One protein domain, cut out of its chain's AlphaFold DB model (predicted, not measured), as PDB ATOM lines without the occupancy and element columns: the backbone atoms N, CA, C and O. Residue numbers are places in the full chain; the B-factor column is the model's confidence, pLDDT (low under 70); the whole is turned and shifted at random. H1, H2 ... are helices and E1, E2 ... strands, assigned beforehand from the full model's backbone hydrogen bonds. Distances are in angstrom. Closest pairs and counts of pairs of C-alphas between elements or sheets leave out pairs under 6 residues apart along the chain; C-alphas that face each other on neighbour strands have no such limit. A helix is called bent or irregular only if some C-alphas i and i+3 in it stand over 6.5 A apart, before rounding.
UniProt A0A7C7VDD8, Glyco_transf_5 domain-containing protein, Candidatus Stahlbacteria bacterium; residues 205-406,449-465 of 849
ATOM      1  N   ARG A 205     131.487 186.939 170.886       98.44
ATOM      2  CA  ARG A 205     131.787 188.328 170.537       98.44
ATOM      3  C   ARG A 205     130.658 188.944 169.736       98.44
ATOM      4  O   ARG A 205     130.116 188.317 168.830       98.44
ATOM      5  N   ILE A 206     130.330 190.183 170.067       98.69
ATOM      6  CA  ILE A 206     129.311 191.001 169.427       98.69
ATOM      7  C   ILE A 206     130.025 192.210 168.831       98.69
ATOM      8  O   ILE A 206     130.532 193.062 169.555       98.69
ATOM      9  N   TYR A 207     130.071 192.283 167.506       98.75
ATOM     10  CA  TYR A 207     130.638 193.403 166.769       98.75
ATOM     11  C   TYR A 207     129.528 194.376 166.389       98.75
ATOM     12  O   TYR A 207     128.649 194.015 165.613       98.75
ATOM     13  N   GLN A 208     129.584 195.610 166.883       98.06
ATOM     14  CA  GLN A 208     128.724 196.694 166.412       98.06
ATOM     15  C   GLN A 208     129.519 197.582 165.453       98.06
ATOM     16  O   GLN A 208     130.513 198.205 165.836       98.06
ATOM     17  N   VAL A 209     129.086 197.614 164.195       97.81
ATOM     18  CA  VAL A 209     129.742 198.340 163.105       97.81
ATOM     19  C   VAL A 209     128.844 199.488 162.656       97.81
ATOM     20  O   VAL A 209     127.685 199.275 162.287       97.81
ATOM     21  N   ALA A 210     129.376 200.709 162.683       95.31
ATOM     22  CA  ALA A 210     128.696 201.911 162.202       95.31
ATOM     23  C   ALA A 210     129.713 202.967 161.742       95.31
ATOM     24  O   ALA A 210     130.889 202.918 162.097       95.31
ATOM     25  N   CYS A 211     129.261 203.949 160.959       91.50
ATOM     26  CA  CYS A 211     130.112 205.070 160.543       91.50
ATOM     27  C   CYS A 211     130.355 206.096 161.649       91.50
ATOM     28  O   CYS A 211     131.291 206.879 161.547       91.50
ATOM     29  N   GLU A 212     129.516 206.110 162.679       90.12
ATOM     30  CA  GLU A 212     129.672 206.976 163.840       90.12
ATOM     31  C   GLU A 212     129.121 206.266 165.081       90.12
ATOM     32  O   GLU A 212     127.966 205.840 165.112       90.12
ATOM     33  N   ILE A 213     129.956 206.125 166.110       93.06
ATOM     34  CA  ILE A 213     129.562 205.655 167.443       93.06
ATOM     35  C   ILE A 213     130.164 206.593 168.493       93.06
ATOM     36  O   ILE A 213     129.429 207.224 169.254       93.06
ATOM     37  N   TRP A 214     131.494 206.741 168.506       92.00
ATOM     38  CA  TRP A 214     132.225 207.541 169.499       92.00
ATOM     39  C   TRP A 214     132.952 208.747 168.912       92.00
ATOM     40  O   TRP A 214     133.507 209.531 169.690       92.00
ATOM     41  N   HIS A 215     132.917 208.930 167.585       89.00
ATOM     42  CA  HIS A 215     133.525 210.062 166.878       89.00
ATOM     43  C   HIS A 215     133.341 211.394 167.640       89.00
ATOM     44  O   HIS A 215     132.207 211.854 167.761       89.00
ATOM     45  N   PRO A 216     134.399 212.048 168.154       83.44
ATOM     46  CA  PRO A 216     134.260 213.207 169.049       83.44
ATOM     47  C   PRO A 216     133.844 214.498 168.351       83.44
ATOM     48  O   PRO A 216     133.392 215.433 169.008       83.44
ATOM     49  N   GLY A 217     133.993 214.566 167.027       74.69
ATOM     50  CA  GLY A 217     133.614 215.747 166.265       74.69
ATOM     51  C   GLY A 217     132.106 216.011 166.290       74.69
ATOM     52  O   GLY A 217     131.317 215.274 166.897       74.69
ATOM     53  N   ARG A 218     131.718 217.088 165.599       68.88
ATOM     54  CA  ARG A 218     130.328 217.550 165.465       68.88
ATOM     55  C   ARG A 218     129.373 216.386 165.187       68.88
ATOM     56  O   ARG A 218     129.705 215.472 164.435       68.88
ATOM     57  N   GLU A 219     128.182 216.439 165.776       63.84
ATOM     58  CA  GLU A 219     127.144 215.451 165.487       63.84
ATOM     59  C   GLU A 219     126.751 215.502 164.002       63.84
ATOM     60  O   GLU A 219     126.253 216.522 163.518       63.84
ATOM     61  N   GLY A 220     127.005 214.402 163.282       55.09
ATOM     62  CA  GLY A 220     126.584 214.207 161.893       55.09
ATOM     63  C   GLY A 220     125.092 213.874 161.769       55.09
ATOM     64  O   GLY A 220     124.483 214.116 160.726       55.09
ATOM     65  N   GLY A 221     124.480 213.387 162.854       68.00
ATOM     66  CA  GLY A 221     123.062 213.066 162.976       68.00
ATOM     67  C   GLY A 221     122.759 212.292 164.265       68.00
ATOM     68  O   GLY A 221     123.597 212.200 165.161       68.00
ATOM     69  N   GLY A 222     121.557 211.716 164.340       77.69
ATOM     70  CA  GLY A 222     121.087 210.930 165.486       77.69
ATOM     71  C   GLY A 222     121.788 209.590 165.706       77.69
ATOM     72  O   GLY A 222     121.841 209.098 166.834       77.69
ATOM     73  N   LEU A 223     122.352 209.001 164.644       85.81
ATOM     74  CA  LEU A 223     122.893 207.640 164.670       85.81
ATOM     75  C   LEU A 223     123.999 207.484 165.721       85.81
ATOM     76  O   LEU A 223     123.939 206.555 166.521       85.81
ATOM     77  N   LYS A 224     124.944 208.430 165.790       87.62
ATOM     78  CA  LYS A 224     126.035 208.434 166.782       87.62
ATOM     79  C   LYS A 224     125.512 208.266 168.208       87.62
ATOM     80  O   LYS A 224     125.956 207.387 168.945       87.62
ATOM     81  N   ARG A 225     124.547 209.105 168.600       86.94
ATOM     82  CA  ARG A 225     123.980 209.107 169.955       86.94
ATOM     83  C   ARG A 225     123.245 207.802 170.247       86.94
ATOM     84  O   ARG A 225     123.437 207.223 171.314       86.94
ATOM     85  N   VAL A 226     122.461 207.319 169.288       89.81
ATOM     86  CA  VAL A 226     121.704 206.067 169.399       89.81
ATOM     87  C   VAL A 226     122.646 204.867 169.555       89.81
ATOM     88  O   VAL A 226     122.505 204.111 170.514       89.81
ATOM     89  N   MET A 227     123.659 204.732 168.695       92.88
ATOM     90  CA  MET A 227     124.632 203.633 168.766       92.88
ATOM     91  C   MET A 227     125.406 203.636 170.077       92.88
ATOM     92  O   MET A 227     125.562 202.586 170.699       92.88
ATOM     93  N   ARG A 228     125.824 204.814 170.550       92.38
ATOM     94  CA  ARG A 228     126.485 204.951 171.848       92.38
ATOM     95  C   ARG A 228     125.580 204.494 172.994       92.38
ATOM     96  O   ARG A 228     125.999 203.675 173.807       92.38
ATOM     97  N   ASN A 229     124.348 204.998 173.055       93.88
ATOM     98  CA  ASN A 229     123.401 204.675 174.125       93.88
ATOM     99  C   ASN A 229     123.076 203.173 174.151       93.88
ATOM    100  O   ASN A 229     123.062 202.552 175.215       93.88
ATOM    101  N   HIS A 230     122.859 202.572 172.978       96.06
ATOM    102  CA  HIS A 230     122.535 201.150 172.860       96.06
ATOM    103  C   HIS A 230     123.738 200.272 173.187       96.06
ATOM    104  O   HIS A 230     123.581 199.322 173.943       96.06
ATOM    105  N   GLY A 231     124.940 200.616 172.713       96.81
ATOM    106  CA  GLY A 231     126.168 199.883 173.030       96.81
ATOM    107  C   GLY A 231     126.471 199.871 174.532       96.81
ATOM    108  O   GLY A 231     126.755 198.817 175.099       96.81
ATOM    109  N   LYS A 232     126.308 201.009 175.225       96.25
ATOM    110  CA  LYS A 232     126.435 201.071 176.696       96.25
ATOM    111  C   LYS A 232     125.400 200.182 177.389       96.25
ATOM    112  O   LYS A 232     125.733 199.420 178.292       96.25
ATOM    113  N   ALA A 233     124.141 200.242 176.956       96.81
ATOM    114  CA  ALA A 233     123.085 199.401 177.509       96.81
ATOM    115  C   ALA A 233     123.325 197.901 177.254       96.81
ATOM    116  O   ALA A 233     123.142 197.104 178.171       96.81
ATOM    117  N   ILE A 234     123.809 197.522 176.068       98.00
ATOM    118  CA  ILE A 234     124.224 196.150 175.755       98.00
ATOM    119  C   ILE A 234     125.360 195.728 176.689       98.00
ATOM    120  O   ILE A 234     125.225 194.696 177.340       98.00
ATOM    121  N   LYS A 235     126.430 196.527 176.837       97.19
ATOM    122  CA  LYS A 235     127.552 196.191 177.733       97.19
ATOM    123  C   LYS A 235     127.087 195.953 179.174       97.19
ATOM    124  O   LYS A 235     127.513 194.976 179.785       97.19
ATOM    125  N   ARG A 236     126.164 196.777 179.686       95.44
ATOM    126  CA  ARG A 236     125.567 196.590 181.022       95.44
ATOM    127  C   ARG A 236     124.803 195.266 181.158       95.44
ATOM    128  O   ARG A 236     124.889 194.639 182.205       95.44
ATOM    129  N   LEU A 237     124.067 194.839 180.128       97.00
ATOM    130  CA  LEU A 237     123.269 193.603 180.163       97.00
ATOM    131  C   LEU A 237     124.093 192.331 179.946       97.00
ATOM    132  O   LEU A 237     123.762 191.289 180.510       97.00
ATOM    133  N   ILE A 238     125.130 192.392 179.107       96.94
ATOM    134  CA  ILE A 238     125.982 191.227 178.833       96.94
ATOM    135  C   ILE A 238     127.040 191.005 179.920       96.94
ATOM    136  O   ILE A 238     127.532 189.888 180.063       96.94
ATOM    137  N   GLY A 239     127.400 192.056 180.669       94.25
ATOM    138  CA  GLY A 239     128.430 191.999 181.701       94.25
ATOM    139  C   GLY A 239     129.756 191.477 181.148       94.25
ATOM    140  O   GLY A 239     130.260 191.978 180.140       94.25
ATOM    141  N   GLU A 240     130.304 190.462 181.809       94.12
ATOM    142  CA  GLU A 240     131.518 189.743 181.389       94.12
ATOM    143  C   GLU A 240     131.202 188.404 180.699       94.12
ATOM    144  O   GLU A 240     132.107 187.664 180.323       94.12
ATOM    145  N   ASP A 241     129.918 188.080 180.517       96.19
ATOM    146  CA  ASP A 241     129.492 186.813 179.922       96.19
ATOM    147  C   ASP A 241     129.552 186.821 178.389       96.19
ATOM    148  O   ASP A 241     129.419 185.768 177.771       96.19
ATOM    149  N   ALA A 242     129.757 187.983 177.765       97.19
ATOM    150  CA  ALA A 242     130.048 188.142 176.344       97.19
ATOM    151  C   ALA A 242     130.878 189.416 176.107       97.19
ATOM    152  O   ALA A 242     130.896 190.334 176.928       97.19
ATOM    153  N   ASP A 243     131.530 189.487 174.951       97.62
ATOM    154  CA  ASP A 243     132.370 190.618 174.557       97.62
ATOM    155  C   ASP A 243     131.605 191.531 173.587       97.62
ATOM    156  O   ASP A 243     131.226 191.094 172.503       97.62
ATOM    157  N   LEU A 244     131.433 192.814 173.918       98.56
ATOM    158  CA  LEU A 244     130.989 193.836 172.959       98.56
ATOM    159  C   LEU A 244     132.204 194.564 172.384       98.56
ATOM    160  O   LEU A 244     133.053 195.034 173.137       98.56
ATOM    161  N   ILE A 245     132.272 194.686 171.062       98.69
ATOM    162  CA  ILE A 245     133.356 195.348 170.336       98.69
ATOM    163  C   ILE A 245     132.747 196.345 169.354       98.69
ATOM    164  O   ILE A 245     131.859 196.004 168.575       98.69
ATOM    165  N   HIS A 246     133.259 197.572 169.348       98.62
ATOM    166  CA  HIS A 246     132.865 198.586 168.376       98.62
ATOM    167  C   HIS A 246     133.898 198.718 167.258       98.62
ATOM    168  O   HIS A 246     135.105 198.707 167.510       98.62
ATOM    169  N   ILE A 247     133.419 198.883 166.026       98.50
ATOM    170  CA  ILE A 247     134.253 199.169 164.857       98.50
ATOM    171  C   ILE A 247     133.679 200.392 164.143       98.50
ATOM    172  O   ILE A 247     132.524 200.377 163.716       98.50
ATOM    173  N   GLU A 248     134.494 201.433 163.984       96.50
ATOM    174  CA  GLU A 248     134.123 202.640 163.241       96.50
ATOM    175  C   GLU A 248     135.330 203.228 162.476       96.50
ATOM    176  O   GLU A 248     136.483 202.871 162.747       96.50
ATOM    177  N   PRO A 249     135.114 204.102 161.476       96.44
ATOM    178  CA  PRO A 249     136.208 204.779 160.788       96.44
ATOM    179  C   PRO A 249     136.951 205.763 161.705       96.44
ATOM    180  O   PRO A 249     136.341 206.496 162.482       96.44
ATOM    181  N   TYR A 250     138.275 205.847 161.561       96.56
ATOM    182  CA  TYR A 250     139.089 206.856 162.237       96.56
ATOM    183  C   TYR A 250     139.143 208.139 161.398       96.56
ATOM    184  O   TYR A 250     140.078 208.341 160.622       96.56
ATOM    185  N   PHE A 251     138.167 209.027 161.585       94.62
ATOM    186  CA  PHE A 251     138.179 210.363 160.982       94.62
ATOM    187  C   PHE A 251     139.125 211.314 161.733       94.62
ATOM    188  O   PHE A 251     138.824 211.668 162.875       94.62
ATOM    189  N   PRO A 252     140.256 211.754 161.152       93.50
ATOM    190  CA  PRO A 252     141.176 212.653 161.845       93.50
ATOM    191  C   PRO A 252     140.682 214.102 161.880       93.50
ATOM    192  O   PRO A 252     141.127 214.860 162.737       93.50
ATOM    193  N   TYR A 253     139.774 214.488 160.975       92.38
ATOM    194  CA  TYR A 253     139.288 215.859 160.861       92.38
ATOM    195  C   TYR A 253     137.772 215.966 161.020       92.38
ATOM    196  O   TYR A 253     137.010 215.050 160.710       92.38
ATOM    197  N   GLY A 254     137.345 217.140 161.475       88.12
ATOM    198  CA  GLY A 254     135.956 217.541 161.638       88.12
ATOM    199  C   GLY A 254     135.816 219.052 161.486       88.12
ATOM    200  O   GLY A 254     136.782 219.751 161.186       88.12
ATOM    201  N   LEU A 255     134.608 219.567 161.702       82.62
ATOM    202  CA  LEU A 255     134.350 221.007 161.690       82.62
ATOM    203  C   LEU A 255     134.258 221.561 163.114       82.62
ATOM    204  O   LEU A 255     133.576 220.983 163.962       82.62
ATOM    205  N   ASN A 256     134.902 222.701 163.351       80.94
ATOM    206  CA  ASN A 256     134.755 223.473 164.582       80.94
ATOM    207  C   ASN A 256     133.498 224.374 164.552       80.94
ATOM    208  O   ASN A 256     132.711 224.353 163.599       80.94
ATOM    209  N   ARG A 257     133.311 225.202 165.591       75.19
ATOM    210  CA  ARG A 257     132.162 226.119 165.718       75.19
ATOM    211  C   ARG A 257     132.065 227.165 164.615       75.19
ATOM    212  O   ARG A 257     130.963 227.583 164.275       75.19
ATOM    213  N   GLU A 258     133.183 227.571 164.032       78.38
ATOM    214  CA  GLU A 258     133.216 228.525 162.924       78.38
ATOM    215  C   GLU A 258     133.061 227.833 161.560       78.38
ATOM    216  O   GLU A 258     133.151 228.491 160.526       78.38
ATOM    217  N   GLY A 259     132.843 226.512 161.535       76.38
ATOM    218  CA  GLY A 259     132.777 225.725 160.305       76.38
ATOM    219  C   GLY A 259     134.139 225.520 159.636       76.38
ATOM    220  O   GLY A 259     134.190 225.182 158.457       76.38
ATOM    221  N   LYS A 260     135.245 225.729 160.360       85.56
ATOM    222  CA  LYS A 260     136.606 225.462 159.879       85.56
ATOM    223  C   LYS A 260     136.984 224.012 160.139       85.56
ATOM    224  O   LYS A 260     136.639 223.457 161.181       85.56
ATOM    225  N   VAL A 261     137.735 223.431 159.208       88.44
ATOM    226  CA  VAL A 261     138.303 222.089 159.366       88.44
ATOM    227  C   VAL A 261     139.366 222.117 160.466       88.44
ATOM    228  O   VAL A 261     140.276 222.946 160.427       88.44
ATOM    229  N   VAL A 262     139.239 221.223 161.441       91.19
ATOM    230  CA  VAL A 262     140.165 221.048 162.568       91.19
ATOM    231  C   VAL A 262     140.420 219.566 162.818       91.19
ATOM    232  O   VAL A 262     139.618 218.721 162.414       91.19
ATOM    233  N   GLU A 263     141.526 219.252 163.488       92.81
ATOM    234  CA  GLU A 263     141.762 217.904 164.008       92.81
ATOM    235  C   GLU A 263     140.759 217.564 165.115       92.81
ATOM    236  O   GLU A 263     140.339 218.423 165.893       92.81
ATOM    237  N   VAL A 264     140.354 216.297 165.157       90.75
ATOM    238  CA  VAL A 264     139.399 215.774 166.133       90.75
ATOM    239  C   VAL A 264     140.152 215.087 167.268       90.75
ATOM    240  O   VAL A 264     140.943 214.175 167.036       90.75
ATOM    241  N   GLU A 265     139.863 215.483 168.506       90.69
ATOM    242  CA  GLU A 265     140.489 214.926 169.712       90.69
ATOM    243  C   GLU A 265     139.827 213.600 170.128       90.69
ATOM    244  O   GLU A 265     138.941 213.558 170.986       90.69
ATOM    245  N   TRP A 266     140.239 212.490 169.509       92.44
ATOM    246  CA  TRP A 266     139.699 211.148 169.793       92.44
ATOM    247  C   TRP A 266     139.864 210.703 171.240       92.44
ATOM    248  O   TRP A 266     139.019 209.975 171.769       92.44
ATOM    249  N   GLU A 267     140.886 211.216 171.912       91.75
ATOM    250  CA  GLU A 267     141.176 210.979 173.314       91.75
ATOM    251  C   GLU A 267     140.050 211.455 174.239       91.75
ATOM    252  O   GLU A 267     139.969 210.980 175.374       91.75
ATOM    253  N   GLN A 268     139.155 212.343 173.791       88.88
ATOM    254  CA  GLN A 268     137.980 212.756 174.566       88.88
ATOM    255  C   GLN A 268     136.973 211.615 174.754       88.88
ATOM    256  O   GLN A 268     136.383 211.501 175.826       88.88
ATOM    257  N   SER A 269     136.824 210.731 173.764       89.62
ATOM    258  CA  SER A 269     135.868 209.612 173.803       89.62
ATOM    259  C   SER A 269     136.543 208.265 174.077       89.62
ATOM    260  O   SER A 269     135.994 207.421 174.793       89.62
ATOM    261  N   ILE A 270     137.741 208.057 173.521       95.94
ATOM    262  CA  ILE A 270     138.456 206.778 173.509       95.94
ATOM    263  C   ILE A 270     139.810 206.934 174.207       95.94
ATOM    264  O   ILE A 270     140.628 207.766 173.837       95.94
ATOM    265  N   LYS A 271     140.085 206.107 175.217       97.00
ATOM    266  CA  LYS A 271     141.379 206.069 175.916       97.00
ATOM    267  C   LYS A 271     142.314 205.022 175.309       97.00
ATOM    268  O   LYS A 271     141.868 204.000 174.786       97.00
ATOM    269  N   ASN A 272     143.620 205.250 175.470       96.56
ATOM    270  CA  ASN A 272     144.699 204.327 175.096       96.56
ATOM    271  C   ASN A 272     144.722 203.954 173.603       96.56
ATOM    272  O   ASN A 272     144.963 202.793 173.268       96.56
ATOM    273  N   ILE A 273     144.472 204.929 172.724       97.62
ATOM    274  CA  ILE A 273     144.534 204.724 171.276       97.62
ATOM    275  C   ILE A 273     145.971 204.383 170.885       97.62
ATOM    276  O   ILE A 273     146.909 205.123 171.179       97.62
ATOM    277  N   ARG A 274     146.145 203.245 170.221       97.50
ATOM    278  CA  ARG A 274     147.428 202.804 169.671       97.50
ATOM    279  C   ARG A 274     147.216 202.029 168.388       97.50
ATOM    280  O   ARG A 274     146.182 201.386 168.214       97.50
ATOM    281  N   GLU A 275     148.207 202.062 167.510       97.94
ATOM    282  CA  GLU A 275     148.217 201.188 166.341       97.94
ATOM    283  C   GLU A 275     148.179 199.716 166.787       97.94
ATOM    284  O   GLU A 275     148.835 199.327 167.757       97.94
ATOM    285  N   PHE A 276     147.368 198.911 166.104       98.06
ATOM    286  CA  PHE A 276     147.139 197.505 166.415       98.06
ATOM    287  C   PHE A 276     147.696 196.587 165.329       98.06
ATOM    288  O   PHE A 276     148.565 195.766 165.612       98.06
ATOM    289  N   ILE A 277     147.196 196.713 164.096       98.06
ATOM    290  CA  ILE A 277     147.628 195.913 162.943       98.06
ATOM    291  C   ILE A 277     147.519 196.722 161.648       98.06
ATOM    292  O   ILE A 277     146.761 197.690 161.569       98.06
ATOM    293  N   ARG A 278     148.236 196.270 160.616       98.25
ATOM    294  CA  ARG A 278     148.109 196.750 159.238       98.25
ATOM    295  C   ARG A 278     147.823 195.589 158.299       98.25
ATOM    296  O   ARG A 278     148.356 194.497 158.493       98.25
ATOM    297  N   PHE A 279     147.006 195.823 157.283       97.88
ATOM    298  CA  PHE A 279     146.760 194.869 156.201       97.88
ATOM    299  C   PHE A 279     146.264 195.598 154.952       97.88
ATOM    300  O   PHE A 279     145.839 196.746 155.026       97.88
ATOM    301  N   ALA A 280     146.307 194.940 153.797       96.88
ATOM    302  CA  ALA A 280     145.782 195.501 152.557       96.88
ATOM    303  C   ALA A 280     144.344 195.034 152.292       96.88
ATOM    304  O   ALA A 280     144.005 193.878 152.547       96.88
ATOM    305  N   VAL A 281     143.528 195.924 151.729       95.62
ATOM    306  CA  VAL A 281     142.218 195.618 151.131       95.62
ATOM    307  C   VAL A 281     142.158 196.181 149.716       95.62
ATOM    308  O   VAL A 281     142.954 197.042 149.357       95.62
ATOM    309  N   GLU A 282     141.230 195.709 148.892       93.12
ATOM    310  CA  GLU A 282     141.057 196.224 147.533       93.12
ATOM    311  C   GLU A 282     139.916 197.249 147.472       93.12
ATOM    312  O   GLU A 282     138.801 196.929 147.858       93.12
ATOM    313  N   VAL A 283     140.156 198.459 146.963       93.44
ATOM    314  CA  VAL A 283     139.125 199.495 146.773       93.44
ATOM    315  C   VAL A 283     139.184 200.001 145.339       93.44
ATOM    316  O   VAL A 283     140.234 200.446 144.873       93.44
ATOM    317  N   GLY A 284     138.076 199.907 144.600       88.94
ATOM    318  CA  GLY A 284     138.025 200.268 143.181       88.94
ATOM    319  C   GLY A 284     139.094 199.572 142.328       88.94
ATOM    320  O   GLY A 284     139.661 200.201 141.435       88.94
ATOM    321  N   GLY A 285     139.423 198.312 142.632       88.00
ATOM    322  CA  GLY A 285     140.459 197.555 141.924       88.00
ATOM    323  C   GLY A 285     141.900 197.837 142.361       88.00
ATOM    324  O   GLY A 285     142.821 197.275 141.770       88.00
ATOM    325  N   LYS A 286     142.130 198.697 143.363       91.81
ATOM    326  CA  LYS A 286     143.472 199.071 143.835       91.81
ATOM    327  C   LYS A 286     143.724 198.564 145.256       91.81
ATOM    328  O   LYS A 286     142.829 198.681 146.091       91.81
ATOM    329  N   PRO A 287     144.923 198.048 145.571       94.94
ATOM    330  CA  PRO A 287     145.280 197.730 146.947       94.94
ATOM    331  C   PRO A 287     145.433 199.018 147.770       94.94
ATOM    332  O   PRO A 287     146.118 199.954 147.358       94.94
ATOM    333  N   VAL A 288     144.814 199.043 148.945       97.00
ATOM    334  CA  VAL A 288     144.859 200.123 149.931       97.00
ATOM    335  C   VAL A 288     145.330 199.532 151.255       97.00
ATOM    336  O   VAL A 288     144.751 198.562 151.742       97.00
ATOM    337  N   GLU A 289     146.379 200.107 151.842       98.06
ATOM    338  CA  GLU A 289     146.816 199.739 153.191       98.06
ATOM    339  C   GLU A 289     145.854 200.329 154.228       98.06
ATOM    340  O   GLU A 289     145.680 201.546 154.315       98.06
ATOM    341  N   VAL A 290     145.261 199.450 155.027       98.38
ATOM    342  CA  VAL A 290     144.475 199.772 156.214       98.38
ATOM    343  C   VAL A 290     145.401 199.748 157.421       98.38
ATOM    344  O   VAL A 290     146.101 198.764 157.667       98.38
ATOM    345  N   VAL A 291     145.352 200.814 158.207       98.50
ATOM    346  CA  VAL A 291     145.920 200.904 159.546       98.50
ATOM    347  C   VAL A 291     144.770 200.816 160.541       98.50
ATOM    348  O   VAL A 291     143.838 201.621 160.513       98.50
ATOM    349  N   VAL A 292     144.829 199.816 161.414       98.62
ATOM    350  CA  VAL A 292     143.853 199.620 162.483       98.62
ATOM    351  C   VAL A 292     144.441 200.142 163.778       98.62
ATOM    352  O   VAL A 292     145.515 199.708 164.194       98.62
ATOM    353  N   TYR A 293     143.706 201.020 164.444       98.50
ATOM    354  CA  TYR A 293     143.996 201.460 165.801       98.50
ATOM    355  C   TYR A 293     143.040 200.773 166.769       98.50
ATOM    356  O   TYR A 293     141.923 200.417 166.404       98.50
ATOM    357  N   THR A 294     143.474 200.583 168.007       98.44
ATOM    358  CA  THR A 294     142.645 200.037 169.081       98.44
ATOM    359  C   THR A 294     142.687 200.947 170.297       98.44
ATOM    360  O   THR A 294     143.720 201.551 170.588       98.44
ATOM    361  N   GLY A 295     141.572 201.024 171.009       98.12
ATOM    362  CA  GLY A 295     141.432 201.727 172.276       98.12
ATOM    363  C   GLY A 295     140.243 201.181 173.059       98.12
ATOM    364  O   GLY A 295     139.692 200.127 172.730       98.12
ATOM    365  N   LYS A 296     139.843 201.897 174.107       98.06
ATOM    366  CA  LYS A 296     138.638 201.581 174.883       98.06
ATOM    367  C   LYS A 296     137.797 202.821 175.110       98.06
ATOM    368  O   LYS A 296     138.346 203.914 175.242       98.06
ATOM    369  N   THR A 297     136.485 202.662 175.212       96.38
ATOM    370  CA  THR A 297     135.622 203.759 175.659       96.38
ATOM    371  C   THR A 297     135.992 204.162 177.086       96.38
ATOM    372  O   THR A 297     136.487 203.356 177.880       96.38
ATOM    373  N   ARG A 298     135.812 205.441 177.423       91.62
ATOM    374  CA  ARG A 298     136.152 205.933 178.767       91.62
ATOM    375  C   ARG A 298     135.207 205.426 179.851       91.62
ATOM    376  O   ARG A 298     135.685 205.145 180.945       91.62
ATOM    377  N   GLU A 299     133.919 205.337 179.532       86.06
ATOM    378  CA  GLU A 299     132.843 205.089 180.497       86.06
ATOM    379  C   GLU A 299     132.665 203.597 180.814       86.06
ATOM    380  O   GLU A 299     132.622 203.233 181.980       86.06
ATOM    381  N   GLU A 300     132.618 202.742 179.787       91.19
ATOM    382  CA  GLU A 300     132.250 201.317 179.917       91.19
ATOM    383  C   GLU A 300     133.397 200.357 179.551       91.19
ATOM    384  O   GLU A 300     133.203 199.147 179.441       91.19
ATOM    385  N   ASP A 301     134.594 200.892 179.279       95.44
ATOM    386  CA  ASP A 301     135.775 200.120 178.870       95.44
ATOM    387  C   ASP A 301     135.564 199.203 177.643       95.44
ATOM    388  O   ASP A 301     136.313 198.244 177.429       95.44
ATOM    389  N   ILE A 302     134.583 199.530 176.792       98.00
ATOM    390  CA  ILE A 302     134.248 198.773 175.579       98.00
ATOM    391  C   ILE A 302     135.426 198.874 174.598       98.00
ATOM    392  O   ILE A 302     135.823 199.994 174.257       98.00
ATOM    393  N   PRO A 303     135.996 197.751 174.122       98.19
ATOM    394  CA  PRO A 303     136.999 197.752 173.065       98.19
ATOM    395  C   PRO A 303     136.501 198.432 171.788       98.19
ATOM    396  O   PRO A 303     135.415 198.132 171.288       98.19
ATOM    397  N   VAL A 304     137.326 199.320 171.233       98.50
ATOM    398  CA  VAL A 304     137.043 200.026 169.979       98.50
ATOM    399  C   VAL A 304     138.187 199.811 169.002       98.50
ATOM    400  O   VAL A 304     139.355 199.968 169.369       98.50
ATOM    401  N   PHE A 305     137.852 199.478 167.758       98.69
ATOM    402  CA  PHE A 305     138.783 199.463 166.638       98.69
ATOM    403  C   PHE A 305     138.451 200.582 165.654       98.69
ATOM    404  O   PHE A 305     137.319 200.691 165.183       98.69
ATOM    405  N   LEU A 306     139.456 201.399 165.345       98.44
ATOM    406  CA  LEU A 306     139.337 202.547 164.454       98.44
ATOM    407  C   LEU A 306     140.093 202.264 163.152       98.44
ATOM    408  O   LEU A 306     141.282 201.932 163.178       98.44
ATOM    409  N   LEU A 307     139.402 202.374 162.019       98.31
ATOM    410  CA  LEU A 307     139.912 201.986 160.698       98.31
ATOM    411  C   LEU A 307     140.284 203.204 159.853       98.31
ATOM    412  O   LEU A 307     139.461 204.102 159.675       98.31
ATOM    413  N   ARG A 308     141.492 203.224 159.283       97.00
ATOM    414  CA  ARG A 308     141.944 204.330 158.429       97.00
ATOM    415  C   ARG A 308     142.977 203.896 157.393       97.00
ATOM    416  O   ARG A 308     143.766 202.997 157.648       97.00
ATOM    417  N   ASP A 309     142.990 204.548 156.235       96.62
ATOM    418  CA  ASP A 309     144.092 204.446 155.278       96.62
ATOM    419  C   ASP A 309     145.238 205.399 155.649       96.62
ATOM    420  O   ASP A 309     145.035 206.414 156.320       96.62
ATOM    421  N   LYS A 310     146.458 205.101 155.197       91.88
ATOM    422  CA  LYS A 310     147.661 205.867 155.564       91.88
ATOM    423  C   LYS A 310     147.489 207.391 155.426       91.88
ATOM    424  O   LYS A 310     147.853 208.130 156.340       91.88
ATOM    425  N   GLU A 311     146.865 207.850 154.344       91.31
ATOM    426  CA  GLU A 311     146.692 209.275 154.034       91.31
ATOM    427  C   GLU A 311     145.356 209.856 154.544       91.31
ATOM    428  O   GLU A 311     145.097 211.043 154.373       91.31
ATOM    429  N   ALA A 312     144.510 209.049 155.200       92.94
ATOM    430  CA  ALA A 312     143.113 209.372 155.521       92.94
ATOM    431  C   ALA A 312     142.276 209.805 154.310       92.94
ATOM    432  O   ALA A 312     141.330 210.574 154.470       92.94
ATOM    433  N   TYR A 313     142.602 209.361 153.099       93.75
ATOM    434  CA  TYR A 313     141.840 209.731 151.912       93.75
ATOM    435  C   TYR A 313     140.386 209.249 152.008       93.75
ATOM    436  O   TYR A 313     139.458 210.027 151.778       93.75
ATOM    437  N   TYR A 314     140.182 207.990 152.406       95.00
ATOM    438  CA  TYR A 314     138.851 207.382 152.467       95.00
ATOM    439  C   TYR A 314     138.074 207.811 153.708       95.00
ATOM    440  O   TYR A 314     136.852 207.789 153.708       95.00
ATOM    441  N   VAL A 315     138.763 208.221 154.769       94.12
ATOM    442  CA  VAL A 315     138.152 208.561 156.062       94.12
ATOM    443  C   VAL A 315     138.561 209.954 156.520       94.12
ATOM    444  O   VAL A 315     138.829 210.175 157.692       94.12
ATOM    445  N   LYS A 316     138.633 210.923 155.601       92.81
ATOM    446  CA  LYS A 316     139.129 212.273 155.914       92.81
ATOM    447  C   LYS A 316     138.256 212.994 156.940       92.81
ATOM    448  O   LYS A 316     138.776 213.563 157.895       92.81
ATOM    449  N   MET A 317     136.942 212.983 156.724       90.50
ATOM    450  CA  MET A 317     135.958 213.675 157.554       90.50
ATOM    451  C   MET A 317     134.585 213.008 157.410       90.50
ATOM    452  O   MET A 317     134.189 212.622 156.310       90.50
ATOM    453  N   LEU A 318     133.864 212.872 158.521       88.62
ATOM    454  CA  LEU A 318     132.577 212.177 158.579       88.62
ATOM    455  C   LEU A 318     131.520 212.839 157.675       88.62
ATOM    456  O   LEU A 318     131.216 214.015 157.843       88.62
ATOM    457  N   TYR A 319     130.928 212.059 156.763       85.50
ATOM    458  CA  TYR A 319     129.852 212.460 155.834       85.50
ATOM    459  C   TYR A 319     130.189 213.562 154.818       85.50
ATOM    460  O   TYR A 319     129.284 214.140 154.213       85.50
ATOM    461  N   PHE A 320     131.473 213.815 154.570       85.69
ATOM    462  CA  PHE A 320     131.905 214.644 153.448       85.69
ATOM    463  C   PHE A 320     132.313 213.747 152.287       85.69
ATOM    464  O   PHE A 320     133.289 213.004 152.385       85.69
ATOM    465  N   TYR A 321     131.552 213.830 151.195       87.94
ATOM    466  CA  TYR A 321     131.767 213.028 149.998       87.94
ATOM    467  C   TYR A 321     131.862 213.902 148.746       87.94
ATOM    468  O   TYR A 321     131.126 214.880 148.604       87.94
ATOM    469  N   GLY A 322     132.728 213.506 147.813       85.50
ATOM    470  CA  GLY A 322     132.912 214.153 146.515       85.50
ATOM    471  C   GLY A 322     133.793 215.408 146.539       85.50
ATOM    472  O   GLY A 322     134.185 215.921 147.587       85.50
ATOM    473  N   GLY A 323     134.124 215.911 145.345       84.56
ATOM    474  CA  GLY A 323     135.024 217.054 145.182       84.56
ATOM    475  C   GLY A 323     136.440 216.738 145.670       84.56
ATOM    476  O   GLY A 323     137.116 215.891 145.094       84.56
ATOM    477  N   GLU A 324     136.888 217.429 146.721       82.94
ATOM    478  CA  GLU A 324     138.181 217.183 147.382       82.94
ATOM    479  C   GLU A 324     138.159 216.010 148.389       82.94
ATOM    480  O   GLU A 324     139.196 215.680 148.973       82.94
ATOM    481  N   TYR A 325     136.987 215.412 148.627       88.75
ATOM    482  CA  TYR A 325     136.780 214.263 149.510       88.75
ATOM    483  C   TYR A 325     136.558 212.985 148.694       88.75
ATOM    484  O   TYR A 325     136.203 213.032 147.514       88.75
ATOM    485  N   THR A 326     136.729 211.829 149.339       91.81
ATOM    486  CA  THR A 326     136.407 210.532 148.731       91.81
ATOM    487  C   THR A 326     134.951 210.474 148.261       91.81
ATOM    488  O   THR A 326     134.084 211.162 148.801       91.81
ATOM    489  N   SER A 327     134.643 209.636 147.273       92.25
ATOM    490  CA  SER A 327     133.243 209.355 146.945       92.25
ATOM    491  C   SER A 327     132.599 208.475 148.025       92.25
ATOM    492  O   SER A 327     133.293 207.809 148.803       92.25
ATOM    493  N   TRP A 328     131.264 208.464 148.075       91.94
ATOM    494  CA  TRP A 328     130.514 207.615 149.006       91.94
ATOM    495  C   TRP A 328     130.773 206.126 148.743       91.94
ATOM    496  O   TRP A 328     130.889 205.332 149.675       91.94
ATOM    497  N   GLU A 329     130.923 205.749 147.473       92.44
ATOM    498  CA  GLU A 329     131.160 204.372 147.039       92.44
ATOM    499  C   GLU A 329     132.556 203.882 147.431       92.44
ATOM    500  O   GLU A 329     132.710 202.743 147.871       92.44
ATOM    501  N   ASP A 330     133.563 204.749 147.284       93.44
ATOM    502  CA  ASP A 330     134.942 204.516 147.716       93.44
ATOM    503  C   ASP A 330     135.024 204.336 149.233       93.44
ATOM    504  O   ASP A 330     135.637 203.383 149.711       93.44
ATOM    505  N   PHE A 331     134.380 205.232 149.986       95.12
ATOM    506  CA  PHE A 331     134.311 205.155 151.445       95.12
ATOM    507  C   PHE A 331     133.657 203.850 151.908       95.12
ATOM    508  O   PHE A 331     134.220 203.132 152.736       95.12
ATOM    509  N   THR A 332     132.488 203.536 151.347       93.94
ATOM    510  CA  THR A 332     131.697 202.356 151.712       93.94
ATOM    511  C   THR A 332     132.454 201.067 151.386       93.94
ATOM    512  O   THR A 332     132.530 200.168 152.218       93.94
ATOM    513  N   GLU A 333     133.094 200.964 150.218       94.19
ATOM    514  CA  GLU A 333     133.918 199.795 149.896       94.19
ATOM    515  C   GLU A 333     135.121 199.652 150.837       94.19
ATOM    516  O   GLU A 333     135.370 198.559 151.356       94.19
ATOM    517  N   PHE A 334     135.844 200.753 151.074       96.19
ATOM    518  CA  PHE A 334     137.008 200.780 151.952       96.19
ATOM    519  C   PHE A 334     136.660 200.282 153.353       96.19
ATOM    520  O   PHE A 334     137.259 199.313 153.830       96.19
ATOM    521  N   ILE A 335     135.677 200.913 154.004       95.94
ATOM    522  CA  ILE A 335     135.396 200.638 155.411       95.94
ATOM    523  C   ILE A 335     134.870 199.218 155.616       95.94
ATOM    524  O   ILE A 335     135.211 198.579 156.609       95.94
ATOM    525  N   LEU A 336     134.101 198.681 154.666       94.81
ATOM    526  CA  LEU A 336     133.467 197.373 154.825       94.81
ATOM    527  C   LEU A 336     134.402 196.214 154.546       94.81
ATOM    528  O   LEU A 336     134.374 195.227 155.282       94.81
ATOM    529  N   ARG A 337     135.291 196.343 153.559       95.19
ATOM    530  CA  ARG A 337     136.368 195.364 153.388       95.19
ATOM    531  C   ARG A 337     137.343 195.420 154.557       95.19
ATOM    532  O   ARG A 337     137.752 194.370 155.044       95.19
ATOM    533  N   ALA A 338     137.676 196.618 155.042       97.38
ATOM    534  CA  ALA A 338     138.542 196.786 156.203       97.38
ATOM    535  C   ALA A 338     137.939 196.155 157.470       97.38
ATOM    536  O   ALA A 338     138.614 195.380 158.149       97.38
ATOM    537  N   ALA A 339     136.665 196.427 157.758       98.00
ATOM    538  CA  ALA A 339     135.968 195.882 158.917       98.00
ATOM    539  C   ALA A 339     135.826 194.358 158.841       98.00
ATOM    540  O   ALA A 339     136.174 193.676 159.802       98.00
ATOM    541  N   LEU A 340     135.393 193.800 157.703       96.81
ATOM    542  CA  LEU A 340     135.233 192.349 157.562       96.81
ATOM    543  C   LEU A 340     136.577 191.614 157.671       96.81
ATOM    544  O   LEU A 340     136.671 190.601 158.362       96.81
ATOM    545  N   LYS A 341     137.645 192.153 157.068       97.44
ATOM    546  CA  LYS A 341     139.002 191.603 157.199       97.44
ATOM    547  C   LYS A 341     139.497 191.622 158.644       97.44
ATOM    548  O   LYS A 341     140.081 190.634 159.099       97.44
ATOM    549  N   LEU A 342     139.257 192.720 159.364       98.56
ATOM    550  CA  LEU A 342     139.592 192.834 160.782       98.56
ATOM    551  C   LEU A 342     138.821 191.805 161.616       98.56
ATOM    552  O   LEU A 342     139.449 191.097 162.398       98.56
ATOM    553  N   ILE A 343     137.501 191.692 161.428       98.50
ATOM    554  CA  ILE A 343     136.657 190.727 162.150       98.50
ATOM    555  C   ILE A 343     137.179 189.305 161.933       98.50
ATOM    556  O   ILE A 343     137.462 188.622 162.912       98.50
ATOM    557  N   CYS A 344     137.415 188.885 160.683       97.88
ATOM    558  CA  CYS A 344     137.986 187.563 160.403       97.88
ATOM    559  C   CYS A 344     139.315 187.350 161.133       97.88
ATOM    560  O   CYS A 344     139.505 186.323 161.768       97.88
ATOM    561  N   THR A 345     140.209 188.340 161.103       97.56
ATOM    562  CA  THR A 345     141.520 188.247 161.766       97.56
ATOM    563  C   THR A 345     141.386 188.094 163.287       97.56
ATOM    564  O   THR A 345     142.142 187.349 163.911       97.56
ATOM    565  N   LEU A 346     140.455 188.823 163.909       98.25
ATOM    566  CA  LEU A 346     140.210 188.758 165.351       98.25
ATOM    567  C   LEU A 346     139.573 187.428 165.760       98.25
ATOM    568  O   LEU A 346     139.965 186.856 166.781       98.25
ATOM    569  N   GLU A 347     138.620 186.938 164.973       98.25
ATOM    570  CA  GLU A 347     137.938 185.673 165.233       98.25
ATOM    571  C   GLU A 347     138.838 184.471 164.963       98.25
ATOM    572  O   GLU A 347     138.849 183.560 165.775       98.25
ATOM    573  N   GLU A 348     139.681 184.491 163.927       97.56
ATOM    574  CA  GLU A 348     140.651 183.418 163.649       97.56
ATOM    575  C   GLU A 348     141.619 183.239 164.820       97.56
ATOM    576  O   GLU A 348     141.762 182.141 165.347       97.56
ATOM    577  N   ARG A 349     142.177 184.340 165.340       96.56
ATOM    578  CA  ARG A 349     143.007 184.314 166.560       96.56
ATOM    579  C   ARG A 349     142.251 183.808 167.787       96.56
ATOM    580  O   ARG A 349     142.855 183.335 168.747       96.56
ATOM    581  N   THR A 350     140.934 183.981 167.810       96.56
ATOM    582  CA  THR A 350     140.092 183.581 168.942       96.56
ATOM    583  C   THR A 350     139.725 182.112 168.856       96.56
ATOM    584  O   THR A 350     139.819 181.430 169.870       96.56
ATOM    585  N   LEU A 351     139.407 181.622 167.661       96.31
ATOM    586  CA  LEU A 351     139.252 180.209 167.349       96.31
ATOM    587  C   LEU A 351     140.542 179.444 167.663       96.31
ATOM    588  O   LEU A 351     140.493 178.463 168.392       96.31
ATOM    589  N   GLU A 352     141.704 179.943 167.230       96.94
ATOM    590  CA  GLU A 352     143.011 179.352 167.565       96.94
ATOM    591  C   GLU A 352     143.249 179.267 169.080       96.94
ATOM    592  O   GLU A 352     143.821 178.298 169.575       96.94
ATOM    593  N   ARG A 353     142.814 180.286 169.832       96.62
ATOM    594  CA  ARG A 353     143.001 180.360 171.287       96.62
ATOM    595  C   ARG A 353     142.012 179.496 172.071       96.62
ATOM    596  O   ARG A 353     142.382 178.992 173.127       96.62
ATOM    597  N   LEU A 354     140.759 179.411 171.625       94.62
ATOM    598  CA  LEU A 354     139.667 178.758 172.359       94.62
ATOM    599  C   LEU A 354     139.395 177.323 171.893       94.62
ATOM    600  O   LEU A 354     138.853 176.540 172.666       94.62
ATOM    601  N   GLY A 355     139.761 176.961 170.661       94.44
ATOM    602  CA  GLY A 355     139.500 175.635 170.104       94.44
ATOM    603  C   GLY A 355     138.014 175.279 170.163       94.44
ATOM    604  O   GLY A 355     137.175 176.004 169.638       94.44
ATOM    605  N   GLU A 356     137.685 174.175 170.832       91.69
ATOM    606  CA  GLU A 356     136.312 173.658 170.958       91.69
ATOM    607  C   GLU A 356     135.363 174.590 171.737       91.69
ATOM    608  O   GLU A 356     134.149 174.566 171.513       91.69
ATOM    609  N   ASP A 357     135.901 175.451 172.608       92.44
ATOM    610  CA  ASP A 357     135.114 176.432 173.365       92.44
ATOM    611  C   ASP A 357     134.726 177.657 172.521       92.44
ATOM    612  O   ASP A 357     133.937 178.499 172.964       92.44
ATOM    613  N   TYR A 358     135.260 177.778 171.301       95.62
ATOM    614  CA  TYR A 358     134.938 178.873 170.396       95.62
ATOM    615  C   TYR A 358     133.444 178.911 170.059       95.62
ATOM    616  O   TYR A 358     132.793 177.895 169.790       95.62
ATOM    617  N   LYS A 359     132.899 180.127 170.026       94.50
ATOM    618  CA  LYS A 359     131.551 180.416 169.548       94.50
ATOM    619  C   LYS A 359     131.636 181.505 168.493       94.50
ATOM    620  O   LYS A 359     132.237 182.546 168.737       94.50
ATOM    621  N   SER A 360     130.989 181.270 167.353       94.44
ATOM    622  CA  SER A 360     130.924 182.233 166.252       94.44
ATOM    623  C   SER A 360     130.377 183.602 166.698       94.44
ATOM    624  O   SER A 360     129.574 183.684 167.637       94.44
ATOM    625  N   PRO A 361     130.785 184.699 166.048       97.88
ATOM    626  CA  PRO A 361     130.394 186.032 166.480       97.88
ATOM    627  C   PRO A 361     128.959 186.394 166.075       97.88
ATOM    628  O   PRO A 361     128.358 185.794 165.180       97.88
ATOM    629  N   VAL A 362     128.445 187.450 166.702       98.38
ATOM    630  CA  VAL A 362     127.333 188.259 166.190       98.38
ATOM    631  C   VAL A 362     127.916 189.531 165.578       98.38
ATOM    632  O   VAL A 362     128.746 190.192 166.194       98.38
ATOM    633  N   ILE A 363     127.485 189.886 164.373       98.50
ATOM    634  CA  ILE A 363     127.945 191.056 163.628       98.50
ATOM    635  C   ILE A 363     126.729 191.922 163.308       98.50
ATOM    636  O   ILE A 363     125.889 191.573 162.484       98.50
ATOM    637  N   HIS A 364     126.632 193.060 163.983       98.06
ATOM    638  CA  HIS A 364     125.550 194.025 163.861       98.06
ATOM    639  C   HIS A 364     125.997 195.227 163.027       98.06
ATOM    640  O   HIS A 364     126.905 195.968 163.399       98.06
ATOM    641  N   THR A 365     125.333 195.425 161.893       96.69
ATOM    642  CA  THR A 365     125.589 196.495 160.922       96.69
ATOM    643  C   THR A 365     124.449 197.514 160.942       96.69
ATOM    644  O   THR A 365     123.282 197.159 161.113       96.69
ATOM    645  N   ASN A 366     124.787 198.797 160.813       94.56
ATOM    646  CA  ASN A 366     123.865 199.921 160.958       94.56
ATOM    647  C   ASN A 366     123.934 200.860 159.744       94.56
ATOM    648  O   ASN A 366     124.995 201.407 159.435       94.56
ATOM    649  N   ASP A 367     122.784 201.067 159.096       91.75
ATOM    650  CA  ASP A 367     122.575 201.900 157.905       91.75
ATOM    651  C   ASP A 367     123.334 201.480 156.630       91.75
ATOM    652  O   ASP A 367     124.177 200.580 156.611       91.75
ATOM    653  N   ALA A 368     122.982 202.125 155.513       91.19
ATOM    654  CA  ALA A 368     123.420 201.779 154.159       91.19
ATOM    655  C   ALA A 368     124.940 201.710 153.994       91.19
ATOM    656  O   ALA A 368     125.452 200.849 153.281       91.19
ATOM    657  N   GLN A 369     125.667 202.592 154.681       90.88
ATOM    658  CA  GLN A 369     127.124 202.650 154.640       90.88
ATOM    659  C   GLN A 369     127.779 201.387 155.212       90.88
ATOM    660  O   GLN A 369     128.977 201.198 155.021       90.88
ATOM    661  N   THR A 370     127.019 200.529 155.909       93.69
ATOM    662  CA  THR A 370     127.507 199.237 156.402       93.69
ATOM    663  C   THR A 370     126.856 198.003 155.785       93.69
ATOM    664  O   THR A 370     127.308 196.883 156.025       93.69
ATOM    665  N   ALA A 371     125.862 198.183 154.914       92.25
ATOM    666  CA  ALA A 371     125.074 197.088 154.353       92.25
ATOM    667  C   ALA A 371     125.896 196.056 153.560       92.25
ATOM    668  O   ALA A 371     125.607 194.862 153.650       92.25
ATOM    669  N   LEU A 372     126.942 196.459 152.818       90.88
ATOM    670  CA  LEU A 372     127.732 195.490 152.035       90.88
ATOM    671  C   LEU A 372     128.542 194.524 152.895       90.88
ATOM    672  O   LEU A 372     128.977 193.500 152.377       90.88
ATOM    673  N   LEU A 373     128.754 194.802 154.183       94.00
ATOM    674  CA  LEU A 373     129.471 193.873 155.053       94.00
ATOM    675  C   LEU A 373     128.719 192.534 155.157       94.00
ATOM    676  O   LEU A 373     129.347 191.478 155.101       94.00
ATOM    677  N   ASN A 374     127.380 192.578 155.177       91.38
ATOM    678  CA  ASN A 374     126.514 191.389 155.157       91.38
ATOM    679  C   ASN A 374     126.569 190.634 153.821       91.38
ATOM    680  O   ASN A 374     126.277 189.443 153.763       91.38
ATOM    681  N   VAL A 375     126.960 191.322 152.746       90.88
ATOM    682  CA  VAL A 375     127.030 190.779 151.386       90.88
ATOM    683  C   VAL A 375     128.412 190.182 151.117       90.88
ATOM    684  O   VAL A 375     128.519 189.062 150.625       90.88
ATOM    685  N   PHE A 376     129.491 190.884 151.475       90.56
ATOM    686  CA  PHE A 376     130.860 190.449 151.191       90.56
ATOM    687  C   PHE A 376     131.254 189.143 151.884       90.56
ATOM    688  O   PHE A 376     132.132 188.458 151.361       90.56
ATOM    689  N   ARG A 377     130.580 188.745 152.976       90.19
ATOM    690  CA  ARG A 377     130.806 187.444 153.638       90.19
ATOM    691  C   ARG A 377     130.688 186.253 152.681       90.19
ATOM    692  O   ARG A 377     131.341 185.236 152.877       90.19
ATOM    693  N   PHE A 378     129.896 186.397 151.622       84.88
ATOM    694  CA  PHE A 378     129.599 185.326 150.682       84.88
ATOM    695  C   PHE A 378     130.592 185.188 149.524       84.88
ATOM    696  O   PHE A 378     130.554 184.180 148.823       84.88
ATOM    697  N   PHE A 379     131.489 186.158 149.312       83.88
ATOM    698  CA  PHE A 379     132.297 186.228 148.089       83.88
ATOM    699  C   PHE A 379     133.794 186.360 148.346       83.88
ATOM    700  O   PHE A 379     134.257 186.685 149.443       83.88
ATOM    701  N   GLY A 380     134.564 186.126 147.281       79.81
ATOM    702  CA  GLY A 380     136.009 186.321 147.263       79.81
ATOM    703  C   GLY A 380     136.713 185.555 148.380       79.81
ATOM    704  O   GLY A 380     136.393 184.397 148.658       79.81
ATOM    705  N   GLU A 381     137.657 186.224 149.041       83.69
ATOM    706  CA  GLU A 381     138.464 185.637 150.114       83.69
ATOM    707  C   GLU A 381     137.701 185.345 151.420       83.69
ATOM    708  O   GLU A 381     138.276 184.748 152.332       83.69
ATOM    709  N   TYR A 382     136.434 185.762 151.527       88.12
ATOM    710  CA  TYR A 382     135.608 185.572 152.724       88.12
ATOM    711  C   TYR A 382     134.716 184.332 152.640       88.12
ATOM    712  O   TYR A 382     134.450 183.706 153.659       88.12
ATOM    713  N   SER A 383     134.348 183.919 151.423       80.00
ATOM    714  CA  SER A 383     133.385 182.838 151.154       80.00
ATOM    715  C   SER A 383     133.732 181.459 151.737       80.00
ATOM    716  O   SER A 383     132.871 180.583 151.777       80.00
ATOM    717  N   ASN A 384     134.987 181.238 152.136       82.12
ATOM    718  CA  ASN A 384     135.485 179.974 152.692       82.12
ATOM    719  C   ASN A 384     136.097 180.147 154.094       82.12
ATOM    720  O   ASN A 384     136.816 179.264 154.559       82.12
ATOM    721  N   ARG A 385     135.883 181.294 154.751       86.81
ATOM    722  CA  ARG A 385     136.417 181.560 156.092       86.81
ATOM    723  C   ARG A 385     135.558 180.844 157.130       86.81
ATOM    724  O   ARG A 385     134.413 181.228 157.343       86.81
ATOM    725  N   GLU A 386     136.139 179.860 157.811       89.50
ATOM    726  CA  GLU A 386     135.459 179.049 158.834       89.50
ATOM    727  C   GLU A 386     134.766 179.901 159.904       89.50
ATOM    728  O   GLU A 386     133.609 179.666 160.239       89.50
ATOM    729  N   VAL A 387     135.434 180.963 160.361       92.56
ATOM    730  CA  VAL A 387     134.917 181.878 161.392       92.56
ATOM    731  C   VAL A 387     133.625 182.604 161.003       92.56
ATOM    732  O   VAL A 387     132.930 183.103 161.887       92.56
ATOM    733  N   LEU A 388     133.288 182.658 159.709       91.19
ATOM    734  CA  LEU A 388     132.074 183.296 159.202       91.19
ATOM    735  C   LEU A 388     130.928 182.316 158.922       91.19
ATOM    736  O   LEU A 388     129.802 182.780 158.755       91.19
ATOM    737  N   ASN A 389     131.180 181.001 158.876       81.62
ATOM    738  CA  ASN A 389     130.174 180.006 158.471       81.62
ATOM    739  C   ASN A 389     128.929 180.034 159.369       81.62
ATOM    740  O   ASN A 389     127.808 179.989 158.868       81.62
ATOM    741  N   ASP A 390     129.145 180.166 160.680       84.75
ATOM    742  CA  ASP A 390     128.085 180.183 161.696       84.75
ATOM    743  C   ASP A 390     127.922 181.562 162.357       84.75
ATOM    744  O   ASP A 390     127.280 181.684 163.405       84.75
ATOM    745  N   ALA A 391     128.560 182.602 161.816       92.69
ATOM    746  CA  ALA A 391     128.441 183.957 162.340       92.69
ATOM    747  C   ALA A 391     127.045 184.518 162.046       92.69
ATOM    748  O   ALA A 391     126.557 184.419 160.922       92.69
ATOM    749  N   LEU A 392     126.421 185.148 163.045       94.44
ATOM    750  CA  LEU A 392     125.125 185.802 162.876       94.44
ATOM    751  C   LEU A 392     125.333 187.229 162.366       94.44
ATOM    752  O   LEU A 392     125.877 188.058 163.091       94.44
ATOM    753  N   PHE A 393     124.838 187.547 161.176       95.12
ATOM    754  CA  PHE A 393     124.836 188.903 160.630       95.12
ATOM    755  C   PHE A 393     123.455 189.535 160.797       95.12
ATOM    756  O   PHE A 393     122.448 189.012 160.320       95.12
ATOM    757  N   TRP A 394     123.412 190.684 161.463       96.38
ATOM    758  CA  TRP A 394     122.195 191.436 161.748       96.38
ATOM    759  C   TRP A 394     122.286 192.849 161.169       96.38
ATOM    760  O   TRP A 394     123.305 193.517 161.350       96.38
ATOM    761  N   PHE A 395     121.225 193.330 160.521       96.12
ATOM    762  CA  PHE A 395     121.196 194.661 159.900       96.12
ATOM    763  C   PHE A 395     120.112 195.570 160.492       96.12
ATOM    764  O   PHE A 395     118.952 195.175 160.608       96.12
ATOM    765  N   THR A 396     120.452 196.821 160.803       95.81
ATOM    766  CA  THR A 396     119.480 197.850 161.203       95.81
ATOM    767  C   THR A 396     119.412 198.986 160.184       95.81
ATOM    768  O   THR A 396     120.436 199.569 159.834       95.81
ATOM    769  N   THR A 397     118.196 199.358 159.774       92.81
ATOM    770  CA  THR A 397     117.920 200.549 158.947       92.81
ATOM    771  C   THR A 397     117.321 201.677 159.794       92.81
ATOM    772  O   THR A 397     116.236 201.531 160.358       92.81
ATOM    773  N   HIS A 398     117.979 202.836 159.866       90.12
ATOM    774  CA  HIS A 398     117.580 203.957 160.736       90.12
ATOM    775  C   HIS A 398     116.786 205.052 160.017       90.12
ATOM    776  O   HIS A 398     116.193 205.912 160.666       90.12
ATOM    777  N   THR A 399     116.755 205.052 158.682       78.62
ATOM    778  CA  THR A 399     116.124 206.135 157.909       78.62
ATOM    779  C   THR A 399     115.283 205.631 156.737       78.62
ATOM    780  O   THR A 399     115.417 204.489 156.296       78.62
ATOM    781  N   TYR A 400     114.418 206.510 156.222       83.94
ATOM    782  CA  TYR A 400     113.684 206.299 154.972       83.94
ATOM    783  C   TYR A 400     114.563 206.537 153.737       83.94
ATOM    784  O   TYR A 400     114.470 205.797 152.761       83.94
ATOM    785  N   GLY A 401     115.399 207.584 153.771       76.38
ATOM    786  CA  GLY A 401     116.105 208.094 152.591       76.38
ATOM    787  C   GLY A 401     117.603 207.791 152.518       76.38
ATOM    788  O   GLY A 401     118.123 207.632 151.416       76.38
ATOM    789  N   ASN A 402     118.316 207.682 153.648       80.56
ATOM    790  CA  ASN A 402     119.757 207.392 153.659       80.56
ATOM    791  C   ASN A 402     120.006 205.886 153.461       80.56
ATOM    792  O   ASN A 402     120.451 205.178 154.361       80.56
ATOM    793  N   ARG A 403     119.642 205.401 152.272       88.50
ATOM    794  CA  ARG A 403     119.646 203.983 151.886       88.50
ATOM    795  C   ARG A 403     120.651 203.646 150.777       88.50
ATOM    796  O   ARG A 403     120.762 202.494 150.376       88.50
ATOM    797  N   GLY A 404     121.385 204.646 150.278       88.81
ATOM    798  CA  GLY A 404     122.253 204.497 149.105       88.81
ATOM    799  C   GLY A 404     121.432 204.137 147.865       88.81
ATOM    800  O   GLY A 404     121.559 203.039 147.333       88.81
ATOM    801  N   ILE A 405     120.520 205.023 147.453       91.00
ATOM    802  CA  ILE A 405     119.622 204.771 146.318       91.00
ATOM    803  C   ILE A 405     120.224 205.370 145.048       91.00
ATOM    804  O   ILE A 405     120.499 206.568 144.990       91.00
ATOM    805  N   TYR A 406     120.361 204.544 144.016       91.38
ATOM    806  CA  TYR A 406     120.921 204.903 142.718       91.38
ATOM    807  C   TYR A 406     119.989 204.475 141.582       91.38
ATOM    808  O   TYR A 406     119.303 203.453 141.668       91.38
ATOM    809  N   ALA A 449     116.905 191.361 160.272       93.69
ATOM    810  CA  ALA A 449     116.942 192.802 160.096       93.69
ATOM    811  C   ALA A 449     115.872 193.509 160.929       93.69
ATOM    812  O   ALA A 449     114.796 192.961 161.190       93.69
ATOM    813  N   ASN A 450     116.148 194.757 161.308       95.88
ATOM    814  CA  ASN A 450     115.174 195.604 161.985       95.88
ATOM    815  C   ASN A 450     115.162 197.058 161.496       95.88
ATOM    816  O   ASN A 450     116.169 197.594 161.036       95.88
ATOM    817  N   GLY A 451     114.009 197.702 161.656       95.69
ATOM    818  CA  GLY A 451     113.888 199.156 161.742       95.69
ATOM    819  C   GLY A 451     113.845 199.625 163.199       95.69
ATOM    820  O   GLY A 451     113.969 198.824 164.133       95.69
ATOM    821  N   VAL A 452     113.656 200.926 163.389       95.62
ATOM    822  CA  VAL A 452     113.832 201.642 164.662       95.62
ATOM    823  C   VAL A 452     112.550 202.238 165.250       95.62
ATOM    824  O   VAL A 452     112.610 202.910 166.280       95.62
ATOM    825  N   SER A 453     111.398 201.992 164.622       95.56
ATOM    826  CA  SER A 453     110.056 202.226 165.181       95.56
ATOM    827  C   SER A 453     108.990 201.412 164.438       95.56
ATOM    828  O   SER A 453     109.229 200.961 163.312       95.56
ATOM    829  N   GLU A 454     107.822 201.220 165.061       94.00
ATOM    830  CA  GLU A 454     106.651 200.556 164.471       94.00
ATOM    831  C   GLU A 454     106.278 201.213 163.138       94.00
ATOM    832  O   GLU A 454     106.258 200.550 162.102       94.00
ATOM    833  N   ILE A 455     106.064 202.534 163.140       92.81
ATOM    834  CA  ILE A 455     105.600 203.254 161.948       92.81
ATOM    835  C   ILE A 455     106.621 203.231 160.808       92.81
ATOM    836  O   ILE A 455     106.235 203.056 159.654       92.81
ATOM    837  N   GLN A 456     107.919 203.341 161.113       93.81
ATOM    838  CA  GLN A 456     108.952 203.272 160.084       93.81
ATOM    839  C   GLN A 456     108.944 201.903 159.410       93.81
ATOM    840  O   GLN A 456     108.928 201.834 158.184       93.81
ATOM    841  N   VAL A 457     108.930 200.818 160.189       92.31
ATOM    842  CA  VAL A 457     108.891 199.456 159.641       92.31
ATOM    843  C   VAL A 457     107.649 199.246 158.786       92.31
ATOM    844  O   VAL A 457     107.765 198.739 157.672       92.31
ATOM    845  N   GLU A 458     106.485 199.690 159.255       90.75
ATOM    846  CA  GLU A 458     105.233 199.564 158.510       90.75
ATOM    847  C   GLU A 458     105.247 200.315 157.174       90.75
ATOM    848  O   GLU A 458     104.637 199.861 156.208       90.75
ATOM    849  N   GLU A 459     105.978 201.424 157.084       89.94
ATOM    850  CA  GLU A 459     106.076 202.223 155.863       89.94
ATOM    851  C   GLU A 459     107.208 201.794 154.915       89.94
ATOM    852  O   GLU A 459     107.135 202.098 153.721       89.94
ATOM    853  N   VAL A 460     108.243 201.097 155.405       87.69
ATOM    854  CA  VAL A 460     109.383 200.641 154.580       87.69
ATOM    855  C   VAL A 460     109.384 199.142 154.284       87.69
ATOM    856  O   VAL A 460     110.141 198.715 153.416       87.69
ATOM    857  N   LYS A 461     108.548 198.326 154.941       83.69
ATOM    858  CA  LYS A 461     108.497 196.867 154.711       83.69
ATOM    859  C   LYS A 461     108.252 196.489 153.249       83.69
ATOM    860  O   LYS A 461     108.772 195.485 152.771       83.69
ATOM    861  N   ASP A 462     107.520 197.325 152.514       83.62
ATOM    862  CA  ASP A 462     107.234 197.105 151.096       83.62
ATOM    863  C   ASP A 462     108.447 197.338 150.185       83.62
ATOM    864  O   ASP A 462     108.426 196.957 149.016       83.62
ATOM    865  N   TYR A 463     109.533 197.928 150.691       85.12
ATOM    866  CA  TYR A 463     110.763 198.101 149.914       85.12
ATOM    867  C   TYR A 463     111.466 196.754 149.692       85.12
ATOM    868  O   TYR A 463     112.132 196.561 148.673       85.12
ATOM    869  N   ASP A 464     111.264 195.814 150.619       82.12
ATOM    870  CA  ASP A 464     111.918 194.511 150.683       82.12
ATOM    871  C   ASP A 464     110.882 193.395 150.916       82.12
ATOM    872  O   ASP A 464     111.009 192.569 151.823       82.12
ATOM    873  N   LYS A 465     109.829 193.377 150.080       74.06
ATOM    874  CA  LYS A 465     108.713 192.419 150.179       74.06
ATOM    875  C   LYS A 465     109.202 190.980 150.330       74.06
ATOM    876  O   LYS A 465     110.004 190.483 149.542       74.06
TER     877      LYS A 465
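This is residues 205 to 406 and 449 to 465 of the 849 residues of the protein "Glyco_transf_5 domain-containing protein" of Candidatus Stahlbacteria bacterium (UniProt A0A7C7VDD8). A twisted sheet of eight strands curls round one long helix, H2, and H1 packs on the opposite face, along E2. The small hairpin of E3 and E4 lies at one end of the longest axis; residues 352 to 357 of H2 stick out at the other, and H5 lies past the edge strand E10. The printed part has 219 residues, with five named helices and ten named strands in the order E1 H1 E2 E3 E4 E5 E6 E7 H2 E8 H3 H4 E9 E10 H5. The large sheet runs E5 E6 E7 E2 E1 E8 E9 E10 and is mixed, and the class is mixed, helices and strands. The whole is compact, with a radius of gyration of the C-alphas of 17.1 A and spans of 55 by 44 by 40 A.

E1, residues 205 to 209, is an inner strand and the parallel neighbour of E2, residues 243 to 249, with N 206 and O 243 at 2.8 A. H1, residues 222 to 238, lies over E2 at a height over the sheet of 8.6 A, at 6 degrees to it on the local plane; their closest C-alphas, of Lys 235 and Leu 244, are 6.3 A apart. E1, H1 and E2 form a strand-helix-strand unit, two parallel neighbour strands with a helix between, and its crossover is right-handed. E3, residues 253 to 255, and E4, residues 261 to 263, are an antiparallel hairpin, with N 254 and O 262 at 2.9 A. E5, residues 270 to 283, bends by 88 degrees at residue 273. E5, E6, residues 286 to 297, and E7, residues 303 to 309, form a meander, each strand the antiparallel neighbour of the one before, with N 276 and O 292 at 2.8 A and N 291 and O 308 at 2.8 A. E7 is parallel to E2, with N 305 and O 246 at 2.9 A. H2, residues 328 to 357, is irregular, with C-alphas 353 and 356 9.5 A apart, and has a kink of 60 degrees near residue 351. Its closest C-alphas to E5 are those of Phe 334 and Val 283, 5.7 A. E8, residues 362 to 366, is parallel to E1, with N 207 and O 362 at 2.8 A. H3, residues 372 to 376, touches H2 at Leu 373 and Leu 336, whose C-alphas are 5.3 A apart; H4, residues 386 to 389, touches it at Val 387 and Glu 347, 6.2 A between C-alphas. E9, residues 392 to 396, is parallel to E8, with N 363 and O 392 at 2.8 A, and to E10, residues 449 to 451, with N 450 and O 395 at 2.9 A. H5, residues 454 to 464, is irregular, with C-alphas 459 and 462 7.1 A apart, and only grazes the sheet with residues 457 to 461. Every O i to N i+4 pair is within hydrogen-bond range in H1 and H3, against 24 of 26 in H2 and 4 of 7 in H5; H4 is too short for such a pair.

E1 begins at C-alpha 205, (131.787, 188.328, 170.537). H1 is 24.3 A long, E5 27.7 A and E6 33.1 A. H2 spans 39.8 A from C-alpha 328 at (130.514, 207.615, 149.006). H5, 15.9 A long, ends at C-alpha 464, (111.918, 194.511, 150.683).

The two C-alphas farthest apart, of Glu 258 and Glu 356, are 55.5 A apart. Residues 407 to 448 are not printed, and C-alphas 406 and 449 are 21.5 A apart across the cut. Of the links that are printed whole, E1 to H1 and E7 to H2 are long. The mean pLDDT of the printed part is 92.0, and residues 218 to 221 are under 70.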